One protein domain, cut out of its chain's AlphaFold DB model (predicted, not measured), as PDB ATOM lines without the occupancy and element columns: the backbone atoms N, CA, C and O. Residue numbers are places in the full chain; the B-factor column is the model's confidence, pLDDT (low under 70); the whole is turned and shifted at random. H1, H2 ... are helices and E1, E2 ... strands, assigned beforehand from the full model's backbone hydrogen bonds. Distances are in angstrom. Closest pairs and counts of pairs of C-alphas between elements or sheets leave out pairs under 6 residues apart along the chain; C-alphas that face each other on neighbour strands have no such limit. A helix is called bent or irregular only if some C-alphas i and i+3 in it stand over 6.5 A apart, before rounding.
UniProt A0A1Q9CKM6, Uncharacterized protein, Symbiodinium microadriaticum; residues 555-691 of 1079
ATOM      1  N   VAL A 555     -26.267 -28.006 -27.796       75.75
ATOM      2  CA  VAL A 555     -27.319 -26.980 -27.821       75.75
ATOM      3  C   VAL A 555     -26.992 -25.895 -26.799       75.75
ATOM      4  O   VAL A 555     -26.721 -26.188 -25.629       75.75
ATOM      5  N   GLU A 556     -27.038 -24.643 -27.243       73.44
ATOM      6  CA  GLU A 556     -27.010 -23.476 -26.367       73.44
ATOM      7  C   GLU A 556     -28.419 -23.235 -25.818       73.44
ATOM      8  O   GLU A 556     -29.381 -23.109 -26.571       73.44
ATOM      9  N   THR A 557     -28.551 -23.200 -24.492       75.56
ATOM     10  CA  THR A 557     -29.811 -22.866 -23.814       75.56
ATOM     11  C   THR A 557     -29.652 -21.537 -23.069       75.56
ATOM     12  O   THR A 557     -28.517 -21.155 -22.767       75.56
ATOM     13  N   PRO A 558     -30.745 -20.866 -22.654       68.94
ATOM     14  CA  PRO A 558     -30.669 -19.691 -21.775       68.94
ATOM     15  C   PRO A 558     -29.921 -19.948 -20.452       68.94
ATOM     16  O   PRO A 558     -29.438 -19.024 -19.807       68.94
ATOM     17  N   TYR A 559     -29.778 -21.217 -20.057       67.12
ATOM     18  CA  TYR A 559     -29.048 -21.661 -18.868       67.12
ATOM     19  C   TYR A 559     -27.608 -22.109 -19.181       67.12
ATOM     20  O   TYR A 559     -26.955 -22.757 -18.356       67.12
ATOM     21  N   GLY A 560     -27.093 -21.765 -20.365       78.88
ATOM     22  CA  GLY A 560     -25.793 -22.175 -20.891       78.88
ATOM     23  C   GLY A 560     -25.807 -23.571 -21.536       78.88
ATOM     24  O   GLY A 560     -26.872 -24.072 -21.912       78.88
ATOM     25  N   PRO A 561     -24.636 -24.217 -21.694       83.88
ATOM     26  CA  PRO A 561     -24.533 -25.503 -22.378       83.88
ATOM     27  C   PRO A 561     -25.152 -26.647 -21.565       83.88
ATOM     28  O   PRO A 561     -24.974 -26.725 -20.346       83.88
ATOM     29  N   LEU A 562     -25.812 -27.576 -22.269       84.69
ATOM     30  CA  LEU A 562     -26.407 -28.793 -21.698       84.69
ATOM     31  C   LEU A 562     -25.401 -29.652 -20.927       84.69
ATOM     32  O   LEU A 562     -25.697 -30.123 -19.832       84.69
ATOM     33  N   LEU A 563     -24.223 -29.884 -21.512       87.81
ATOM     34  CA  LEU A 563     -23.195 -30.764 -20.963       87.81
ATOM     35  C   LEU A 563     -22.051 -29.928 -20.387       87.81
ATOM     36  O   LEU A 563     -21.281 -29.313 -21.123       87.81
ATOM     37  N   ARG A 564     -21.928 -29.936 -19.061       88.44
ATOM     38  CA  ARG A 564     -20.886 -29.234 -18.303       88.44
ATOM     39  C   ARG A 564     -19.904 -30.236 -17.690       88.44
ATOM     40  O   ARG A 564     -20.073 -31.452 -17.810       88.44
ATOM     41  N   HIS A 565     -18.861 -29.730 -17.039       91.25
ATOM     42  CA  HIS A 565     -17.889 -30.543 -16.314       91.25
ATOM     43  C   HIS A 565     -17.629 -30.002 -14.902       91.25
ATOM     44  O   HIS A 565     -17.745 -28.801 -14.652       91.25
ATOM     45  N   TRP A 566     -17.302 -30.905 -13.981       92.19
ATOM     46  CA  TRP A 566     -16.751 -30.604 -12.667       92.19
ATOM     47  C   TRP A 566     -15.310 -31.107 -12.599       92.19
ATOM     48  O   TRP A 566     -15.032 -32.247 -12.973       92.19
ATOM     49  N   THR A 567     -14.434 -30.288 -12.025       92.12
ATOM     50  CA  THR A 567     -13.094 -30.697 -11.607       92.12
ATOM     51  C   THR A 567     -13.177 -31.425 -10.262       92.12
ATOM     52  O   THR A 567     -13.655 -30.850  -9.282       92.12
ATOM     53  N   LEU A 568     -12.725 -32.677 -10.201       90.12
ATOM     54  CA  LEU A 568     -12.578 -33.467  -8.971       90.12
ATOM     55  C   LEU A 568     -11.100 -33.782  -8.729       90.12
ATOM     56  O   LEU A 568     -10.310 -33.786  -9.669       90.12
ATOM     57  N   ARG A 569     -10.723 -34.053  -7.474       91.06
ATOM     58  CA  ARG A 569      -9.338 -34.380  -7.096       91.06
ATOM     59  C   ARG A 569      -9.185 -35.869  -6.863       91.06
ATOM     60  O   ARG A 569      -9.982 -36.453  -6.130       91.06
ATOM     61  N   THR A 570      -8.158 -36.471  -7.449       89.94
ATOM     62  CA  THR A 570      -7.825 -37.881  -7.233       89.94
ATOM     63  C   THR A 570      -7.033 -38.083  -5.937       89.94
ATOM     64  O   THR A 570      -6.536 -37.127  -5.336       89.94
ATOM     65  N   THR A 571      -6.886 -39.335  -5.501       86.75
ATOM     66  CA  THR A 571      -5.993 -39.735  -4.397       86.75
ATOM     67  C   THR A 571      -4.548 -39.295  -4.608       86.75
ATOM     68  O   THR A 571      -3.833 -39.051  -3.638       86.75
ATOM     69  N   ASP A 572      -4.146 -39.150  -5.868       85.19
ATOM     70  CA  ASP A 572      -2.779 -38.862  -6.298       85.19
ATOM     71  C   ASP A 572      -2.537 -37.343  -6.445       85.19
ATOM     72  O   ASP A 572      -1.512 -36.907  -6.969       85.19
ATOM     73  N   GLY A 573      -3.505 -36.520  -6.018       82.81
ATOM     74  CA  GLY A 573      -3.453 -35.057  -6.079       82.81
ATOM     75  C   GLY A 573      -3.671 -34.459  -7.473       82.81
ATOM     76  O   GLY A 573      -3.554 -33.245  -7.625       82.81
ATOM     77  N   GLN A 574      -3.989 -35.279  -8.478       88.00
ATOM     78  CA  GLN A 574      -4.316 -34.828  -9.833       88.00
ATOM     79  C   GLN A 574      -5.780 -34.380  -9.931       88.00
ATOM     80  O   GLN A 574      -6.601 -34.712  -9.074       88.00
ATOM     81  N   GLU A 575      -6.124 -33.647 -10.992       90.44
ATOM     82  CA  GLU A 575      -7.488 -33.163 -11.229       90.44
ATOM     83  C   GLU A 575      -8.133 -33.845 -12.453       90.44
ATOM     84  O   GLU A 575      -7.590 -33.820 -13.558       90.44
ATOM     85  N   GLU A 576      -9.305 -34.464 -12.262       90.75
ATOM     86  CA  GLU A 576     -10.076 -35.173 -13.297       90.75
ATOM     87  C   GLU A 576     -11.401 -34.454 -13.606       90.75
ATOM     88  O   GLU A 576     -12.052 -33.893 -12.724       90.75
ATOM     89  N   GLN A 577     -11.818 -34.479 -14.878       92.62
ATOM     90  CA  GLN A 577     -13.014 -33.789 -15.372       92.62
ATOM     91  C   GLN A 577     -14.210 -34.737 -15.546       92.62
ATOM     92  O   GLN A 577     -14.358 -35.411 -16.573       92.62
ATOM     93  N   VAL A 578     -15.115 -34.741 -14.564       92.62
ATOM     94  CA  VAL A 578     -16.400 -35.458 -14.627       92.62
ATOM     95  C   VAL A 578     -17.420 -34.628 -15.393       92.62
ATOM     96  O   VAL A 578     -17.643 -33.468 -15.067       92.62
ATOM     97  N   ARG A 579     -18.098 -35.221 -16.381       92.06
ATOM     98  CA  ARG A 579     -19.190 -34.552 -17.109       92.06
ATOM     99  C   ARG A 579     -20.536 -34.742 -16.409       92.06
ATOM    100  O   ARG A 579     -20.826 -35.828 -15.906       92.06
ATOM    101  N   TYR A 580     -21.369 -33.709 -16.431       91.75
ATOM    102  CA  TYR A 580     -22.743 -33.733 -15.927       91.75
ATOM    103  C   TYR A 580     -23.670 -32.952 -16.865       91.75
ATOM    104  O   TYR A 580     -23.219 -32.074 -17.604       91.75
ATOM    105  N   LEU A 581     -24.957 -33.291 -16.851       90.44
ATOM    106  CA  LEU A 581     -25.996 -32.505 -17.511       90.44
ATOM    107  C   LEU A 581     -26.441 -31.389 -16.566       90.44
ATOM    108  O   LEU A 581     -26.805 -31.662 -15.423       90.44
ATOM    109  N   ASP A 582     -26.406 -30.139 -17.025       86.00
ATOM    110  CA  ASP A 582     -26.903 -29.017 -16.230       86.00
ATOM    111  C   ASP A 582     -28.423 -29.164 -16.036       86.00
ATOM    112  O   ASP A 582     -29.142 -29.222 -17.038       86.00
ATOM    113  N   PRO A 583     -28.938 -29.229 -14.791       85.00
ATOM    114  CA  PRO A 583     -30.353 -29.509 -14.553       85.00
ATOM    115  C   PRO A 583     -31.305 -28.536 -15.251       85.00
ATOM    116  O   PRO A 583     -32.367 -28.947 -15.716       85.00
ATOM    117  N   LEU A 584     -30.923 -27.259 -15.355       77.12
ATOM    118  CA  LEU A 584     -31.801 -26.202 -15.858       77.12
ATOM    119  C   LEU A 584     -31.822 -26.205 -17.388       77.12
ATOM    120  O   LEU A 584     -32.894 -26.208 -17.994       77.12
ATOM    121  N   ALA A 585     -30.643 -26.308 -18.010       80.69
ATOM    122  CA  ALA A 585     -30.518 -26.474 -19.458       80.69
ATOM    123  C   ALA A 585     -31.217 -27.761 -19.932       80.69
ATOM    124  O   ALA A 585     -31.959 -27.749 -20.914       80.69
ATOM    125  N   CYS A 586     -31.016 -28.869 -19.206       85.69
ATOM    126  CA  CYS A 586     -31.610 -30.166 -19.519       85.69
ATOM    127  C   CYS A 586     -33.139 -30.134 -19.419       85.69
ATOM    128  O   CYS A 586     -33.816 -30.640 -20.313       85.69
ATOM    129  N   LEU A 587     -33.689 -29.523 -18.362       83.62
ATOM    130  CA  LEU A 587     -35.133 -29.377 -18.193       83.62
ATOM    131  C   LEU A 587     -35.743 -28.488 -19.283       83.62
ATOM    132  O   LEU A 587     -36.742 -28.870 -19.887       83.62
ATOM    133  N   TRP A 588     -35.123 -27.342 -19.579       78.50
ATOM    134  CA  TRP A 588     -35.578 -26.446 -20.643       78.50
ATOM    135  C   TRP A 588     -35.624 -27.163 -21.993       78.50
ATOM    136  O   TRP A 588     -36.671 -27.191 -22.634       78.50
ATOM    137  N   GLN A 589     -34.535 -27.833 -22.384       81.25
ATOM    138  CA  GLN A 589     -34.492 -28.569 -23.647       81.25
ATOM    139  C   GLN A 589     -35.532 -29.695 -23.688       81.25
ATOM    140  O   GLN A 589     -36.192 -29.880 -24.711       81.25
ATOM    141  N   ALA A 590     -35.720 -30.434 -22.591       81.00
ATOM    142  CA  ALA A 590     -36.712 -31.505 -22.523       81.00
ATOM    143  C   ALA A 590     -38.151 -30.980 -22.693       81.00
ATOM    144  O   ALA A 590     -38.947 -31.610 -23.390       81.00
ATOM    145  N   LEU A 591     -38.468 -29.812 -22.123       78.31
ATOM    146  CA  LEU A 591     -39.771 -29.154 -22.270       78.31
ATOM    147  C   LEU A 591     -39.995 -28.579 -23.677       78.31
ATOM    148  O   LEU A 591     -41.115 -28.654 -24.170       78.31
ATOM    149  N   GLN A 592     -38.954 -28.062 -24.340       76.81
ATOM    150  CA  GLN A 592     -39.038 -27.611 -25.739       76.81
ATOM    151  C   GLN A 592     -39.138 -28.776 -26.741       76.81
ATOM    152  O   GLN A 592     -39.719 -28.626 -27.808       76.81
ATOM    153  N   THR A 593     -38.577 -29.947 -26.413       78.12
ATOM    154  CA  THR A 593     -38.510 -31.103 -27.334       78.12
ATOM    155  C   THR A 593     -39.679 -32.087 -27.157       78.12
ATOM    156  O   THR A 593     -39.857 -32.980 -27.981       78.12
ATOM    157  N   SER A 594     -40.472 -31.977 -26.084       79.19
ATOM    158  CA  SER A 594     -41.535 -32.940 -25.762       79.19
ATOM    159  C   SER A 594     -42.810 -32.258 -25.269       79.19
ATOM    160  O   SER A 594     -42.989 -32.021 -24.074       79.19
ATOM    161  N   GLU A 595     -43.754 -32.043 -26.189       81.12
ATOM    162  CA  GLU A 595     -45.114 -31.549 -25.914       81.12
ATOM    163  C   GLU A 595     -45.816 -32.344 -24.798       81.12
ATOM    164  O   GLU A 595     -46.512 -31.785 -23.954       81.12
ATOM    165  N   LYS A 596     -45.601 -33.667 -24.751       81.12
ATOM    166  CA  LYS A 596     -46.177 -34.552 -23.724       81.12
ATOM    167  C   LYS A 596     -45.608 -34.261 -22.337       81.12
ATOM    168  O   LYS A 596     -46.361 -34.258 -21.363       81.12
ATOM    169  N   LEU A 597     -44.301 -34.002 -22.245       76.19
ATOM    170  CA  LEU A 597     -43.656 -33.609 -20.992       76.19
ATOM    171  C   LEU A 597     -44.084 -32.193 -20.591       76.19
ATOM    172  O   LEU A 597     -44.414 -31.972 -19.431       76.19
ATOM    173  N   GLN A 598     -44.161 -31.267 -21.549       76.56
ATOM    174  CA  GLN A 598     -44.647 -29.904 -21.339       76.56
ATOM    175  C   GLN A 598     -46.083 -29.896 -20.790       76.56
ATOM    176  O   GLN A 598     -46.334 -29.304 -19.743       76.56
ATOM    177  N   ALA A 599     -47.012 -30.622 -21.418       75.06
ATOM    178  CA  ALA A 599     -48.394 -30.745 -20.955       75.06
ATOM    179  C   ALA A 599     -48.501 -31.416 -19.570       75.06
ATOM    180  O   ALA A 599     -49.324 -31.007 -18.745       75.06
ATOM    181  N   PHE A 600     -47.656 -32.412 -19.280       79.69
ATOM    182  CA  PHE A 600     -47.568 -33.027 -17.952       79.69
ATOM    183  C   PHE A 600     -47.052 -32.046 -16.886       79.69
ATOM    184  O   PHE A 600     -47.631 -31.975 -15.799       79.69
ATOM    185  N   PHE A 601     -46.033 -31.242 -17.207       80.00
ATOM    186  CA  PHE A 601     -45.545 -30.168 -16.341       80.00
ATOM    187  C   PHE A 601     -46.632 -29.124 -16.092       80.00
ATOM    188  O   PHE A 601     -46.979 -28.903 -14.938       80.00
ATOM    189  N   SER A 602     -47.246 -28.561 -17.138       74.44
ATOM    190  CA  SER A 602     -48.324 -27.568 -17.014       74.44
ATOM    191  C   SER A 602     -49.485 -28.072 -16.153       74.44
ATOM    192  O   SER A 602     -49.981 -27.347 -15.293       74.44
ATOM    193  N   ARG A 603     -49.884 -29.344 -16.314       76.06
ATOM    194  CA  ARG A 603     -50.906 -29.971 -15.464       76.06
ATOM    195  C   ARG A 603     -50.442 -30.144 -14.017       76.06
ATOM    196  O   ARG A 603     -51.240 -29.961 -13.102       76.06
ATOM    197  N   THR A 604     -49.176 -30.485 -13.796       76.50
ATOM    198  CA  THR A 604     -48.611 -30.586 -12.444       76.50
ATOM    199  C   THR A 604     -48.548 -29.214 -11.773       76.50
ATOM    200  O   THR A 604     -48.966 -29.095 -10.629       76.50
ATOM    201  N   THR A 605     -48.158 -28.157 -12.492       72.88
ATOM    202  CA  THR A 605     -48.162 -26.769 -11.996       72.88
ATOM    203  C   THR A 605     -49.571 -26.262 -11.695       72.88
ATOM    204  O   THR A 605     -49.756 -25.560 -10.707       72.88
ATOM    205  N   ALA A 606     -50.583 -26.660 -12.470       70.56
ATOM    206  CA  ALA A 606     -51.980 -26.356 -12.153       70.56
ATOM    207  C   ALA A 606     -52.479 -27.096 -10.892       70.56
ATOM    208  O   ALA A 606     -53.188 -26.515 -10.075       70.56
ATOM    209  N   ASN A 607     -52.089 -28.363 -10.708       77.81
ATOM    210  CA  ASN A 607     -52.453 -29.170  -9.535       77.81
ATOM    211  C   ASN A 607     -51.645 -28.821  -8.268       77.81
ATOM    212  O   ASN A 607     -52.039 -29.175  -7.158       77.81
ATOM    213  N   SER A 608     -50.460 -28.235  -8.422       74.56
ATOM    214  CA  SER A 608     -49.508 -27.931  -7.350       74.56
ATOM    215  C   SER A 608     -48.653 -26.725  -7.758       74.56
ATOM    216  O   SER A 608     -47.534 -26.904  -8.244       74.56
ATOM    217  N   PRO A 609     -49.170 -25.492  -7.601       68.81
ATOM    218  CA  PRO A 609     -48.461 -24.279  -8.005       68.81
ATOM    219  C   PRO A 609     -47.114 -24.123  -7.295       68.81
ATOM    220  O   PRO A 609     -47.035 -24.233  -6.073       68.81
ATOM    221  N   CYS A 610     -46.058 -23.832  -8.057       58.91
ATOM    222  CA  CYS A 610     -44.750 -23.483  -7.510       58.91
ATOM    223  C   CYS A 610     -44.725 -21.988  -7.142       58.91
ATOM    224  O   CYS A 610     -45.025 -21.145  -7.985       58.91
ATOM    225  N   SER A 611     -44.351 -21.646  -5.907       54.03
ATOM    226  CA  SER A 611     -44.269 -20.259  -5.406       54.03
ATOM    227  C   SER A 611     -43.016 -20.033  -4.537       54.03
ATOM    228  O   SER A 611     -42.241 -20.967  -4.335       54.03
ATOM    229  N   VAL A 612     -42.783 -18.815  -4.002       50.53
ATOM    230  CA  VAL A 612     -41.690 -18.597  -3.015       50.53
ATOM    231  C   VAL A 612     -41.883 -19.515  -1.810       50.53
ATOM    232  O   VAL A 612     -40.939 -20.078  -1.264       50.53
ATOM    233  N   THR A 613     -43.137 -19.588  -1.369       45.41
ATOM    234  CA  THR A 613     -43.576 -20.175  -0.105       45.41
ATOM    235  C   THR A 613     -43.863 -21.667  -0.234       45.41
ATOM    236  O   THR A 613     -43.863 -22.380   0.765       45.41
ATOM    237  N   SER A 614     -44.059 -22.151  -1.463       55.53
ATOM    238  CA  SER A 614     -44.203 -23.559  -1.823       55.53
ATOM    239  C   SER A 614     -43.384 -23.866  -3.090       55.53
ATOM    240  O   SER A 614     -43.940 -24.016  -4.179       55.53
ATOM    241  N   PRO A 615     -42.041 -23.906  -2.993       62.94
ATOM    242  CA  PRO A 615     -41.200 -24.326  -4.104       62.94
ATOM    243  C   PRO A 615     -41.301 -25.844  -4.300       62.94
ATOM    244  O   PRO A 615     -41.422 -26.604  -3.333       62.94
ATOM    245  N   TRP A 616     -41.200 -26.299  -5.548       73.19
ATOM    246  CA  TRP A 616     -41.126 -27.729  -5.851       73.19
ATOM    247  C   TRP A 616     -39.860 -28.370  -5.270       73.19
ATOM    248  O   TRP A 616     -38.789 -27.761  -5.204       73.19
ATOM    249  N   ARG A 617     -39.981 -29.625  -4.836       74.38
ATOM    250  CA  ARG A 617     -38.953 -30.345  -4.079       74.38
ATOM    251  C   ARG A 617     -38.256 -31.347  -4.985       74.38
ATOM    252  O   ARG A 617     -38.869 -32.295  -5.471       74.38
ATOM    253  N   ILE A 618     -36.955 -31.161  -5.180       79.06
ATOM    254  CA  ILE A 618     -36.147 -32.073  -5.990       79.06
ATOM    255  C   ILE A 618     -35.837 -33.345  -5.194       79.06
ATOM    256  O   ILE A 618     -35.319 -33.295  -4.079       79.06
ATOM    257  N   VAL A 619     -36.127 -34.491  -5.803       80.62
ATOM    258  CA  VAL A 619     -35.702 -35.815  -5.347       80.62
ATOM    259  C   VAL A 619     -34.449 -36.190  -6.130       80.62
ATOM    260  O   VAL A 619     -34.494 -36.255  -7.354       80.62
ATOM    261  N   VAL A 620     -33.337 -36.454  -5.440       82.31
ATOM    262  CA  VAL A 620     -32.101 -36.973  -6.050       82.31
ATOM    263  C   VAL A 620     -31.952 -38.448  -5.684       82.31
ATOM    264  O   VAL A 620     -32.095 -38.823  -4.521       82.31
ATOM    265  N   TYR A 621     -31.657 -39.281  -6.678       85.56
ATOM    266  CA  TYR A 621     -31.446 -40.719  -6.546       85.56
ATOM    267  C   TYR A 621     -30.065 -41.107  -7.094       85.56
ATOM    268  O   TYR A 621     -29.552 -40.472  -8.015       85.56
ATOM    269  N   SER A 622     -29.451 -42.144  -6.522       85.44
ATOM    270  CA  SER A 622     -28.133 -42.644  -6.921       85.44
ATOM    271  C   SER A 622     -28.097 -44.167  -6.831       85.44
ATOM    272  O   SER A 622     -28.605 -44.729  -5.859       85.44
ATOM    273  N   ASP A 623     -27.470 -44.824  -7.809       84.62
ATOM    274  CA  ASP A 623     -27.330 -46.288  -7.862       84.62
ATOM    275  C   ASP A 623     -26.018 -46.734  -8.539       84.62
ATOM    276  O   ASP A 623     -25.442 -45.998  -9.347       84.62
ATOM    277  N   GLU A 624     -25.558 -47.956  -8.236       86.81
ATOM    278  CA  GLU A 624     -24.416 -48.579  -8.916       86.81
ATOM    279  C   GLU A 624     -24.855 -49.511 -10.054       86.81
ATOM    280  O   GLU A 624     -24.966 -50.737  -9.923       86.81
ATOM    281  N   VAL A 625     -25.013 -48.927 -11.237       87.50
ATOM    282  CA  VAL A 625     -25.379 -49.651 -12.451       87.50
ATOM    283  C   VAL A 625     -24.228 -50.563 -12.900       87.50
ATOM    284  O   VAL A 625     -23.072 -50.150 -13.005       87.50
ATOM    285  N   SER A 626     -24.542 -51.821 -13.231       85.44
ATOM    286  CA  SER A 626     -23.579 -52.841 -13.686       85.44
ATOM    287  C   SER A 626     -23.878 -53.337 -15.119       85.44
ATOM    288  O   SER A 626     -24.512 -54.376 -15.286       85.44
ATOM    289  N   PRO A 627     -23.417 -52.649 -16.188       77.19
ATOM    290  CA  PRO A 627     -23.781 -52.955 -17.575       77.19
ATOM    291  C   PRO A 627     -23.158 -54.257 -18.120       77.19
ATOM    292  O   PRO A 627     -22.052 -54.269 -18.677       77.19
ATOM    293  N   GLY A 628     -23.909 -55.356 -18.030       67.56
ATOM    294  CA  GLY A 628     -23.552 -56.676 -18.558       67.56
ATOM    295  C   GLY A 628     -23.604 -57.755 -17.477       67.56
ATOM    296  O   GLY A 628     -24.439 -57.699 -16.584       67.56
ATOM    297  N   ASN A 629     -22.711 -58.746 -17.548       65.12
ATOM    298  CA  ASN A 629     -22.609 -59.761 -16.498       65.12
ATOM    299  C   ASN A 629     -22.013 -59.142 -15.218       65.12
ATOM    300  O   ASN A 629     -20.801 -58.913 -15.144       65.12
ATOM    301  N   ALA A 630     -22.869 -58.901 -14.223       65.12
ATOM    302  CA  ALA A 630     -22.499 -58.338 -12.928       65.12
ATOM    303  C   ALA A 630     -21.496 -59.211 -12.148       65.12
ATOM    304  O   ALA A 630     -20.660 -58.664 -11.432       65.12
ATOM    305  N   LEU A 631     -21.515 -60.536 -12.345       66.06
ATOM    306  CA  LEU A 631     -20.622 -61.501 -11.689       66.06
ATOM    307  C   LEU A 631     -19.247 -61.644 -12.368       66.06
ATOM    308  O   LEU A 631     -18.483 -62.552 -12.037       66.06
ATOM    309  N   LYS A 632     -18.892 -60.784 -13.334       67.06
ATOM    310  CA  LYS A 632     -17.539 -60.806 -13.909       67.06
ATOM    311  C   LYS A 632     -16.512 -60.418 -12.822       67.06
ATOM    312  O   LYS A 632     -16.611 -59.299 -12.321       67.06
ATOM    313  N   PRO A 633     -15.462 -61.230 -12.547       63.66
ATOM    314  CA  PRO A 633     -14.485 -60.971 -11.473       63.66
ATOM    315  C   PRO A 633     -13.745 -59.626 -11.534       63.66
ATOM    316  O   PRO A 633     -13.133 -59.201 -10.561       63.66
ATOM    317  N   THR A 634     -13.788 -58.940 -12.677       65.88
ATOM    318  CA  THR A 634     -13.355 -57.544 -12.803       65.88
ATOM    319  C   THR A 634     -14.367 -56.808 -13.674       65.88
ATOM    320  O   THR A 634     -14.289 -56.825 -14.911       65.88
ATOM    321  N   ASN A 635     -15.367 -56.200 -13.038       71.75
ATOM    322  CA  ASN A 635     -16.425 -55.469 -13.727       71.75
ATOM    323  C   ASN A 635     -16.035 -53.996 -13.965       71.75
ATOM    324  O   ASN A 635     -16.667 -53.080 -13.446       71.75
ATOM    325  N   LYS A 636     -15.037 -53.776 -14.837       77.44
ATOM    326  CA  LYS A 636     -14.573 -52.447 -15.313       77.44
ATOM    327  C   LYS A 636     -15.644 -51.590 -16.019       77.44
ATOM    328  O   LYS A 636     -15.348 -50.561 -16.628       77.44
ATOM    329  N   ARG A 637     -16.897 -52.055 -16.051       80.81
ATOM    330  CA  ARG A 637     -18.047 -51.349 -16.621       80.81
ATOM    331  C   ARG A 637     -18.995 -50.787 -15.566       80.81
ATOM    332  O   ARG A 637     -19.890 -50.075 -15.995       80.81
ATOM    333  N   LYS A 638     -18.818 -51.079 -14.269       87.88
ATOM    334  CA  LYS A 638     -19.630 -50.496 -13.186       87.88
ATOM    335  C   LYS A 638     -19.644 -48.967 -13.251       87.88
ATOM    336  O   LYS A 638     -18.609 -48.354 -13.529       87.88
ATOM    337  N   LEU A 639     -20.813 -48.383 -13.004       91.56
ATOM    338  CA  LEU A 639     -21.072 -46.949 -13.052       91.56
ATOM    339  C   LEU A 639     -21.803 -46.514 -11.782       91.56
ATOM    340  O   LEU A 639     -22.812 -47.114 -11.431       91.56
ATOM    341  N   GLN A 640     -21.335 -45.446 -11.151       92.25
ATOM    342  CA  GLN A 640     -22.105 -44.662 -10.193       92.25
ATOM    343  C   GLN A 640     -22.944 -43.660 -10.995       92.25
ATOM    344  O   GLN A 640     -22.391 -42.804 -11.697       92.25
ATOM    345  N   SER A 641     -24.264 -43.804 -10.936       93.06
ATOM    346  CA  SER A 641     -25.224 -43.024 -11.722       93.06
ATOM    347  C   SER A 641     -26.094 -42.175 -10.805       93.06
ATOM    348  O   SER A 641     -26.671 -42.709  -9.862       93.06
ATOM    349  N   PHE A 642     -26.228 -40.884 -11.113       90.56
ATOM    350  CA  PHE A 642     -27.106 -39.957 -10.396       90.56
ATOM    351  C   PHE A 642     -28.272 -39.527 -11.284       90.56
ATOM    352  O   PHE A 642     -28.081 -39.180 -12.453       90.56
ATOM    353  N   TYR A 643     -29.462 -39.497 -10.693       90.75
ATOM    354  CA  TYR A 643     -30.732 -39.142 -11.318       90.75
ATOM    355  C   TYR A 643     -31.472 -38.126 -10.445       90.75
ATOM    356  O   TYR A 643     -31.257 -38.077  -9.232       90.75
ATOM    357  N   TRP A 644     -32.364 -37.335 -11.032       90.56
ATOM    358  CA  TRP A 644     -33.188 -36.383 -10.292       90.56
ATOM    359  C   TRP A 644     -34.593 -36.231 -10.887       90.56
ATOM    360  O   TRP A 644     -34.820 -36.519 -12.061       90.56
ATOM    361  N   SER A 645     -35.546 -35.816 -10.059       88.88
ATOM    362  CA  SER A 645     -36.951 -35.606 -10.428       88.88
ATOM    363  C   SER A 645     -37.632 -34.634  -9.449       88.88
ATOM    364  O   SER A 645     -37.005 -34.199  -8.481       88.88
ATOM    365  N   PHE A 646     -38.905 -34.298  -9.669       84.06
ATOM    366  CA  PHE A 646     -39.707 -33.446  -8.783       84.06
ATOM    367  C   PHE A 646     -40.709 -34.278  -7.974       84.06
ATOM    368  O   PHE A 646     -41.446 -35.093  -8.529       84.06
ATOM    369  N   LEU A 647     -40.782 -34.057  -6.661       81.81
ATOM    370  CA  LEU A 647     -41.674 -34.799  -5.765       81.81
ATOM    371  C   LEU A 647     -43.160 -34.569  -6.101       81.81
ATOM    372  O   LEU A 647     -43.993 -35.462  -5.934       81.81
ATOM    373  N   GLU A 648     -43.474 -33.388  -6.628       82.94
ATOM    374  CA  GLU A 648     -44.811 -32.933  -7.022       82.94
ATOM    375  C   GLU A 648     -45.383 -33.692  -8.232       82.94
ATOM    376  O   GLU A 648     -46.598 -33.716  -8.411       82.94
ATOM    377  N   PHE A 649     -44.555 -34.416  -8.999       84.00
ATOM    378  CA  PHE A 649     -45.029 -35.378 -10.006       84.00
ATOM    379  C   PHE A 649     -45.889 -36.507  -9.397       84.00
ATOM    380  O   PHE A 649     -46.687 -37.145 -10.090       84.00
ATOM    381  N   GLY A 650     -45.724 -36.774  -8.096       85.12
ATOM    382  CA  GLY A 650     -46.483 -37.772  -7.353       85.12
ATOM    383  C   GLY A 650     -46.059 -39.221  -7.617       85.12
ATOM    384  O   GLY A 650     -45.425 -39.572  -8.615       85.12
ATOM    385  N   GLY A 651     -46.442 -40.110  -6.694       82.31
ATOM    386  CA  GLY A 651     -45.932 -41.487  -6.636       82.31
ATOM    387  C   GLY A 651     -46.215 -42.366  -7.862       82.31
ATOM    388  O   GLY A 651     -45.502 -43.341  -8.069       82.31
ATOM    389  N   ARG A 652     -47.213 -42.035  -8.697       84.69
ATOM    390  CA  ARG A 652     -47.486 -42.778  -9.943       84.69
ATOM    391  C   ARG A 652     -46.502 -42.428 -11.059       84.69
ATOM    392  O   ARG A 652     -46.123 -43.321 -11.807       84.69
ATOM    393  N   ALA A 653     -46.111 -41.160 -11.182       83.38
ATOM    394  CA  ALA A 653     -45.160 -40.726 -12.201       83.38
ATOM    395  C   ALA A 653     -43.723 -41.054 -11.777       83.38
ATOM    396  O   ALA A 653     -42.979 -41.625 -12.560       83.38
ATOM    397  N   LEU A 654     -43.376 -40.831 -10.504       85.00
ATOM    398  CA  LEU A 654     -42.065 -41.185  -9.936       85.00
ATOM    399  C   LEU A 654     -41.748 -42.695  -9.968       85.00
ATOM    400  O   LEU A 654     -40.593 -43.077  -9.787       85.00
ATOM    401  N   ALA A 655     -42.747 -43.550 -10.209       87.38
ATOM    402  CA  ALA A 655     -42.581 -44.988 -10.427       87.38
ATOM    403  C   ALA A 655     -42.273 -45.379 -11.893       87.38
ATOM    404  O   ALA A 655     -42.053 -46.560 -12.160       87.38
ATOM    405  N   ALA A 656     -42.263 -44.426 -12.831       84.94
ATOM    406  CA  ALA A 656     -41.906 -44.624 -14.236       84.94
ATOM    407  C   ALA A 656     -40.551 -43.969 -14.553       84.94
ATOM    408  O   ALA A 656     -40.251 -42.886 -14.053       84.94
ATOM    409  N   GLU A 657     -39.735 -44.603 -15.400       84.75
ATOM    410  CA  GLU A 657     -38.395 -44.091 -15.740       84.75
ATOM    411  C   GLU A 657     -38.436 -42.768 -16.526       84.75
ATOM    412  O   GLU A 657     -37.579 -41.914 -16.312       84.75
ATOM    413  N   ASP A 658     -39.492 -42.539 -17.319       84.06
ATOM    414  CA  ASP A 658     -39.730 -41.300 -18.082       84.06
ATOM    415  C   ASP A 658     -39.794 -40.026 -17.213       84.06
ATOM    416  O   ASP A 658     -39.648 -38.914 -17.720       84.06
ATOM    417  N   ALA A 659     -40.032 -40.173 -15.904       85.56
ATOM    418  CA  ALA A 659     -40.109 -39.068 -14.952       85.56
ATOM    419  C   ALA A 659     -38.752 -38.699 -14.318       85.56
ATOM    420  O   ALA A 659     -38.709 -37.789 -13.488       85.56
ATOM    421  N   TRP A 660     -37.654 -39.385 -14.659       89.25
ATOM    422  CA  TRP A 660     -36.338 -39.182 -14.043       89.25
ATOM    423  C   TRP A 660     -35.294 -38.664 -15.037       89.25
ATOM    424  O   TRP A 660     -34.946 -39.312 -16.022       89.25
ATOM    425  N   PHE A 661     -34.716 -37.507 -14.726       89.62
ATOM    426  CA  PHE A 661     -33.631 -36.902 -15.491       89.62
ATOM    427  C   PHE A 661     -32.273 -37.451 -15.034       89.62
ATOM    428  O   PHE A 661     -32.010 -37.580 -13.838       89.62
ATOM    429  N   VAL A 662     -31.367 -37.741 -15.972       92.75
ATOM    430  CA  VAL A 662     -29.985 -38.141 -15.647       92.75
ATOM    431  C   VAL A 662     -29.169 -36.898 -15.289       92.75
ATOM    432  O   VAL A 662     -29.179 -35.924 -16.036       92.75
ATOM    433  N   LEU A 663     -28.431 -36.939 -14.178       91.00
ATOM    434  CA  LEU A 663     -27.522 -35.865 -13.767       91.00
ATOM    435  C   LEU A 663     -26.082 -36.142 -14.214       91.00
ATOM    436  O   LEU A 663     -25.466 -35.345 -14.916       91.00
ATOM    437  N   THR A 664     -25.532 -37.292 -13.823       93.94
ATOM    438  CA  THR A 664     -24.181 -37.725 -14.208       93.94
ATOM    439  C   THR A 664     -24.058 -39.249 -14.153       93.94
ATOM    440  O   THR A 664     -24.911 -39.951 -13.607       93.94
ATOM    441  N   THR A 665     -22.996 -39.784 -14.748       93.56
ATOM    442  CA  THR A 665     -22.685 -41.214 -14.752       93.56
ATOM    443  C   THR A 665     -21.172 -41.401 -14.865       93.56
ATOM    444  O   THR A 665     -20.578 -41.102 -15.903       93.56
ATOM    445  N   VAL A 666     -20.541 -41.899 -13.801       92.88
ATOM    446  CA  VAL A 666     -19.074 -42.007 -13.657       92.88
ATOM    447  C   VAL A 666     -18.697 -43.463 -13.388       92.88
ATOM    448  O   VAL A 666     -19.483 -44.195 -12.798       92.88
ATOM    449  N   ARG A 667     -17.517 -43.939 -13.808       91.69
ATOM    450  CA  ARG A 667     -17.094 -45.322 -13.503       91.69
ATOM    451  C   ARG A 667     -16.857 -45.501 -12.010       91.69
ATOM    452  O   ARG A 667     -16.192 -44.670 -11.408       91.69
ATOM    453  N   SER A 668     -17.276 -46.627 -11.440       90.50
ATOM    454  CA  SER A 668     -16.977 -46.937 -10.033       90.50
ATOM    455  C   SER A 668     -15.479 -47.107  -9.751       90.50
ATOM    456  O   SER A 668     -15.067 -46.924  -8.616       90.50
ATOM    457  N   GLU A 669     -14.675 -47.446 -10.771       88.38
ATOM    458  CA  GLU A 669     -13.205 -47.414 -10.686       88.38
ATOM    459  C   GLU A 669     -12.740 -45.958 -10.471       88.38
ATOM    460  O   GLU A 669     -12.304 -45.629  -9.378       88.38
ATOM    461  N   THR A 670     -13.024 -45.057 -11.418       89.69
ATOM    462  CA  THR A 670     -12.787 -43.603 -11.303       89.69
ATOM    463  C   THR A 670     -13.297 -42.983  -9.988       89.69
ATOM    464  O   THR A 670     -12.599 -42.198  -9.359       89.69
ATOM    465  N   VAL A 671     -14.497 -43.348  -9.513       90.44
ATOM    466  CA  VAL A 671     -15.040 -42.823  -8.241       90.44
ATOM    467  C   VAL A 671     -14.313 -43.379  -7.009       90.44
ATOM    468  O   VAL A 671     -14.330 -42.738  -5.959       90.44
ATOM    469  N   ALA A 672     -13.661 -44.540  -7.098       88.94
ATOM    470  CA  ALA A 672     -12.799 -45.047  -6.029       88.94
ATOM    471  C   ALA A 672     -11.451 -44.306  -5.961       88.94
ATOM    472  O   ALA A 672     -10.878 -44.229  -4.870       88.94
ATOM    473  N   ASP A 673     -11.009 -43.745  -7.091       90.88
ATOM    474  CA  ASP A 673      -9.766 -42.984  -7.254       90.88
ATOM    475  C   ASP A 673      -9.917 -41.494  -6.859       90.88
ATOM    476  O   ASP A 673      -8.925 -40.773  -6.783       90.88
ATOM    477  N   PHE A 674     -11.131 -41.004  -6.562       91.75
ATOM    478  CA  PHE A 674     -11.366 -39.646  -6.036       91.75
ATOM    479  C   PHE A 674     -11.042 -39.517  -4.538       91.75
ATOM    480  O   PHE A 674     -11.298 -40.427  -3.749       91.75
ATOM    481  N   GLN A 675     -10.569 -38.336  -4.125       86.06
ATOM    482  CA  GLN A 675     -10.070 -38.033  -2.776       86.06
ATOM    483  C   GLN A 675     -11.074 -38.383  -1.659       86.06
ATOM    484  O   GLN A 675     -10.745 -39.156  -0.762       86.06
ATOM    485  N   ASP A 676     -12.318 -37.890  -1.750       86.50
ATOM    486  CA  ASP A 676     -13.418 -38.258  -0.832       86.50
ATOM    487  C   ASP A 676     -14.366 -39.314  -1.444       86.50
ATOM    488  O   ASP A 676     -15.492 -39.527  -0.972       86.50
ATOM    489  N   LYS A 677     -13.923 -39.967  -2.525       89.06
ATOM    490  CA  LYS A 677     -14.655 -40.967  -3.311       89.06
ATOM    491  C   LYS A 677     -16.032 -40.460  -3.757       89.06
ATOM    492  O   LYS A 677     -16.168 -39.326  -4.223       89.06
ATOM    493  N   LEU A 678     -17.076 -41.271  -3.570       86.06
ATOM    494  CA  LEU A 678     -18.461 -40.909  -3.883       86.06
ATOM    495  C   LEU A 678     -18.920 -39.638  -3.145       86.06
ATOM    496  O   LEU A 678     -19.756 -38.916  -3.671       86.06
ATOM    497  N   THR A 679     -18.352 -39.301  -1.980       85.88
ATOM    498  CA  THR A 679     -18.723 -38.095  -1.216       85.88
ATOM    499  C   THR A 679     -18.415 -36.810  -1.984       85.88
ATOM    500  O   THR A 679     -19.226 -35.883  -1.980       85.88
ATOM    501  N   GLN A 680     -17.270 -36.758  -2.678       85.06
ATOM    502  CA  GLN A 680     -16.864 -35.599  -3.478       85.06
ATOM    503  C   GLN A 680     -17.830 -35.393  -4.655       85.06
ATOM    504  O   GLN A 680     -18.304 -34.281  -4.892       85.06
ATOM    505  N   LEU A 681     -18.191 -36.492  -5.326       86.56
ATOM    506  CA  LEU A 681     -19.150 -36.502  -6.428       86.56
ATOM    507  C   LEU A 681     -20.567 -36.131  -5.960       86.56
ATOM    508  O   LEU A 681     -21.172 -35.232  -6.536       86.56
ATOM    509  N   THR A 682     -21.073 -36.735  -4.878       85.00
ATOM    510  CA  THR A 682     -22.387 -36.413  -4.291       85.00
ATOM    511  C   THR A 682     -22.476 -34.945  -3.877       85.00
ATOM    512  O   THR A 682     -23.481 -34.292  -4.142       85.00
ATOM    513  N   LYS A 683     -21.414 -34.387  -3.278       82.31
ATOM    514  CA  LYS A 683     -21.350 -32.964  -2.909       82.31
ATOM    515  C   LYS A 683     -21.534 -32.056  -4.127       82.31
ATOM    516  O   LYS A 683     -22.244 -31.062  -4.026       82.31
ATOM    517  N   LEU A 684     -20.942 -32.402  -5.270       82.50
ATOM    518  CA  LEU A 684     -21.097 -31.658  -6.526       82.50
ATOM    519  C   LEU A 684     -22.480 -31.871  -7.165       82.50
ATOM    520  O   LEU A 684     -23.104 -30.900  -7.592       82.50
ATOM    521  N   CYS A 685     -23.002 -33.102  -7.123       83.19
ATOM    522  CA  CYS A 685     -24.349 -33.456  -7.583       83.19
ATOM    523  C   CYS A 685     -25.469 -32.752  -6.801       83.19
ATOM    524  O   CYS A 685     -26.534 -32.506  -7.352       83.19
ATOM    525  N   LEU A 686     -25.254 -32.420  -5.527       79.75
ATOM    526  CA  LEU A 686     -26.180 -31.579  -4.760       79.75
ATOM    527  C   LEU A 686     -25.910 -30.085  -5.007       79.75
ATOM    528  O   LEU A 686     -26.846 -29.300  -5.160       79.75
ATOM    529  N   ARG A 687     -24.634 -29.688  -5.114       75.75
ATOM    530  CA  ARG A 687     -24.226 -28.290  -5.320       75.75
ATOM    531  C   ARG A 687     -24.727 -27.697  -6.640       75.75
ATOM    532  O   ARG A 687     -24.999 -26.503  -6.667       75.75
ATOM    533  N   CYS A 688     -24.917 -28.478  -7.707       74.38
ATOM    534  CA  CYS A 688     -25.474 -27.950  -8.963       74.38
ATOM    535  C   CYS A 688     -26.936 -27.475  -8.867       74.38
ATOM    536  O   CYS A 688     -27.387 -26.770  -9.764       74.38
ATOM    537  N   PHE A 689     -27.659 -27.814  -7.791       70.88
ATOM    538  CA  PHE A 689     -28.986 -27.259  -7.503       70.88
ATOM    539  C   PHE A 689     -28.931 -26.029  -6.580       70.88
ATOM    540  O   PHE A 689     -29.823 -25.188  -6.638       70.88
ATOM    541  N   SER A 690     -27.890 -25.885  -5.748       55.28
ATOM    542  CA  SER A 690     -27.770 -24.779  -4.783       55.28
ATOM    543  C   SER A 690     -26.891 -23.613  -5.255       55.28
ATOM    544  O   SER A 690     -27.104 -22.481  -4.836       55.28
ATOM    545  N   ASP A 691     -25.883 -23.864  -6.094       48.53
ATOM    546  CA  ASP A 691     -24.860 -22.874  -6.460       48.53
ATOM    547  C   ASP A 691     -25.280 -22.008  -7.654       48.53
ATOM    548  O   ASP A 691     -24.787 -22.108  -8.778       48.53
TER     549      ASP A 691
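Overview. This is residues 555 to 691 of the 1079 residues of an uncharacterized protein of Symbiodinium microadriaticum (UniProt A0A1Q9CKM6). A three-stranded sheet, E3 E4 E5, twisted, with C-alphas up to 4.5 A off its best plane, makes a wall; H5 packs along one of its faces, in a wedge between it and the hairpin E1 E2, which is partly face to face with the sheet, strands crossed at 46 degrees. H1 and H2 make a corner at one end of the longest axis, with H3 near H2, and a long loop, residues 626 to 638, lies toward the other end. The printed part has 137 residues with five named helices and five named strands in the order E1 E2 H1 H2 E3 E4 H3 E5 H4 H5, a mixed class; both sheets are antiparallel. It is only just compact, close to loose, with a radius of gyration of the C-alphas of 16.9 A, and only just elongated, spanning 50 by 33 by 30 A.

Arrangement. Look first at the sheet of E3, residues 618 to 625, E4, residues 639 to 646, and E5, residues 661 to 667, with E4 as inner strand. In the hairpin of E3 and E4, N 619 and O 645 are within hydrogen-bond range at 2.8 A; between E4 and E5, N 640 and O 666 are at 2.8 A. H5, residues 678 to 690, is on this sheet at a height over the sheet of 9.5 A, over E4 and along the strands, at 26 degrees to E4 on the local plane; the closest C-alphas of E4 and H5, those of Phe 642 and Cys 685, are 7.6 A apart, and the closest of E5 and H5, those of Leu 663 and Cys 685, are 7.4 A apart. With H1, residues 583 to 593, H5 gives two layers, helices on one face of a sheet. The hairpin of E1, residues 563 to 569, and E2, residues 575 to 581, has N 566 and O 578 at 2.8 A; with the larger sheet it forms a sandwich, two sheets face to face, their facing parts 11.1 A centre to centre. There the closest C-alphas of E2 and E5 are those of Tyr 580 and Thr 664, 4.6 A apart. H1 and H2, residues 595 to 607, touch only at the corner, closest at C-alphas 591 and 598, 5.0 A, a steep tilt of 64 degrees, opposite ways. H3, residues 647 to 653, is close to but not clearly touching H2, with C-alphas 604 and 649 closest at 6.5 A. H3 and H4, residues 668 to 672, only graze the sheet; H4 and H5 only just touch, with 3 pairs of C-alphas within 8 A, only at the corner, closest at C-alphas 671 and 678, 5.9 A. Every O i to N i+4 pair is within range in H1, H2 and H4, 7 of 9 in H5, and 0 of 3 in H3, which has 2 of 4 O i to N i+3 pairs and is irregular, C-alphas 648 and 651 being 8.6 A apart.

Along the chain. Find C-alpha 639 at (-21.072, -46.949, -13.052); from there E4 runs 23.4 A. E3 beside it measures 21.6 A and E5 18.7 A. E1, 19.9 A, begins at (-23.195, -30.764, -20.963), and E2 is 19.6 A long. H1 measures 15.2 A, H2 18.1 A and H5 18.6 A, its C-alpha 690 at (-27.770, -24.779, -4.783).

Size, cuts and confidence. The two C-alphas farthest apart, of Thr 613 and Pro 633, are 51.4 A apart. The printed part has no cut, and the link E3 to E4 is long, 13 residues. Mean pLDDT of the printed part is 81.2; look for values under 70 at residues 558 to 559, 609 to 615, 628 to 634 and 690 to 691.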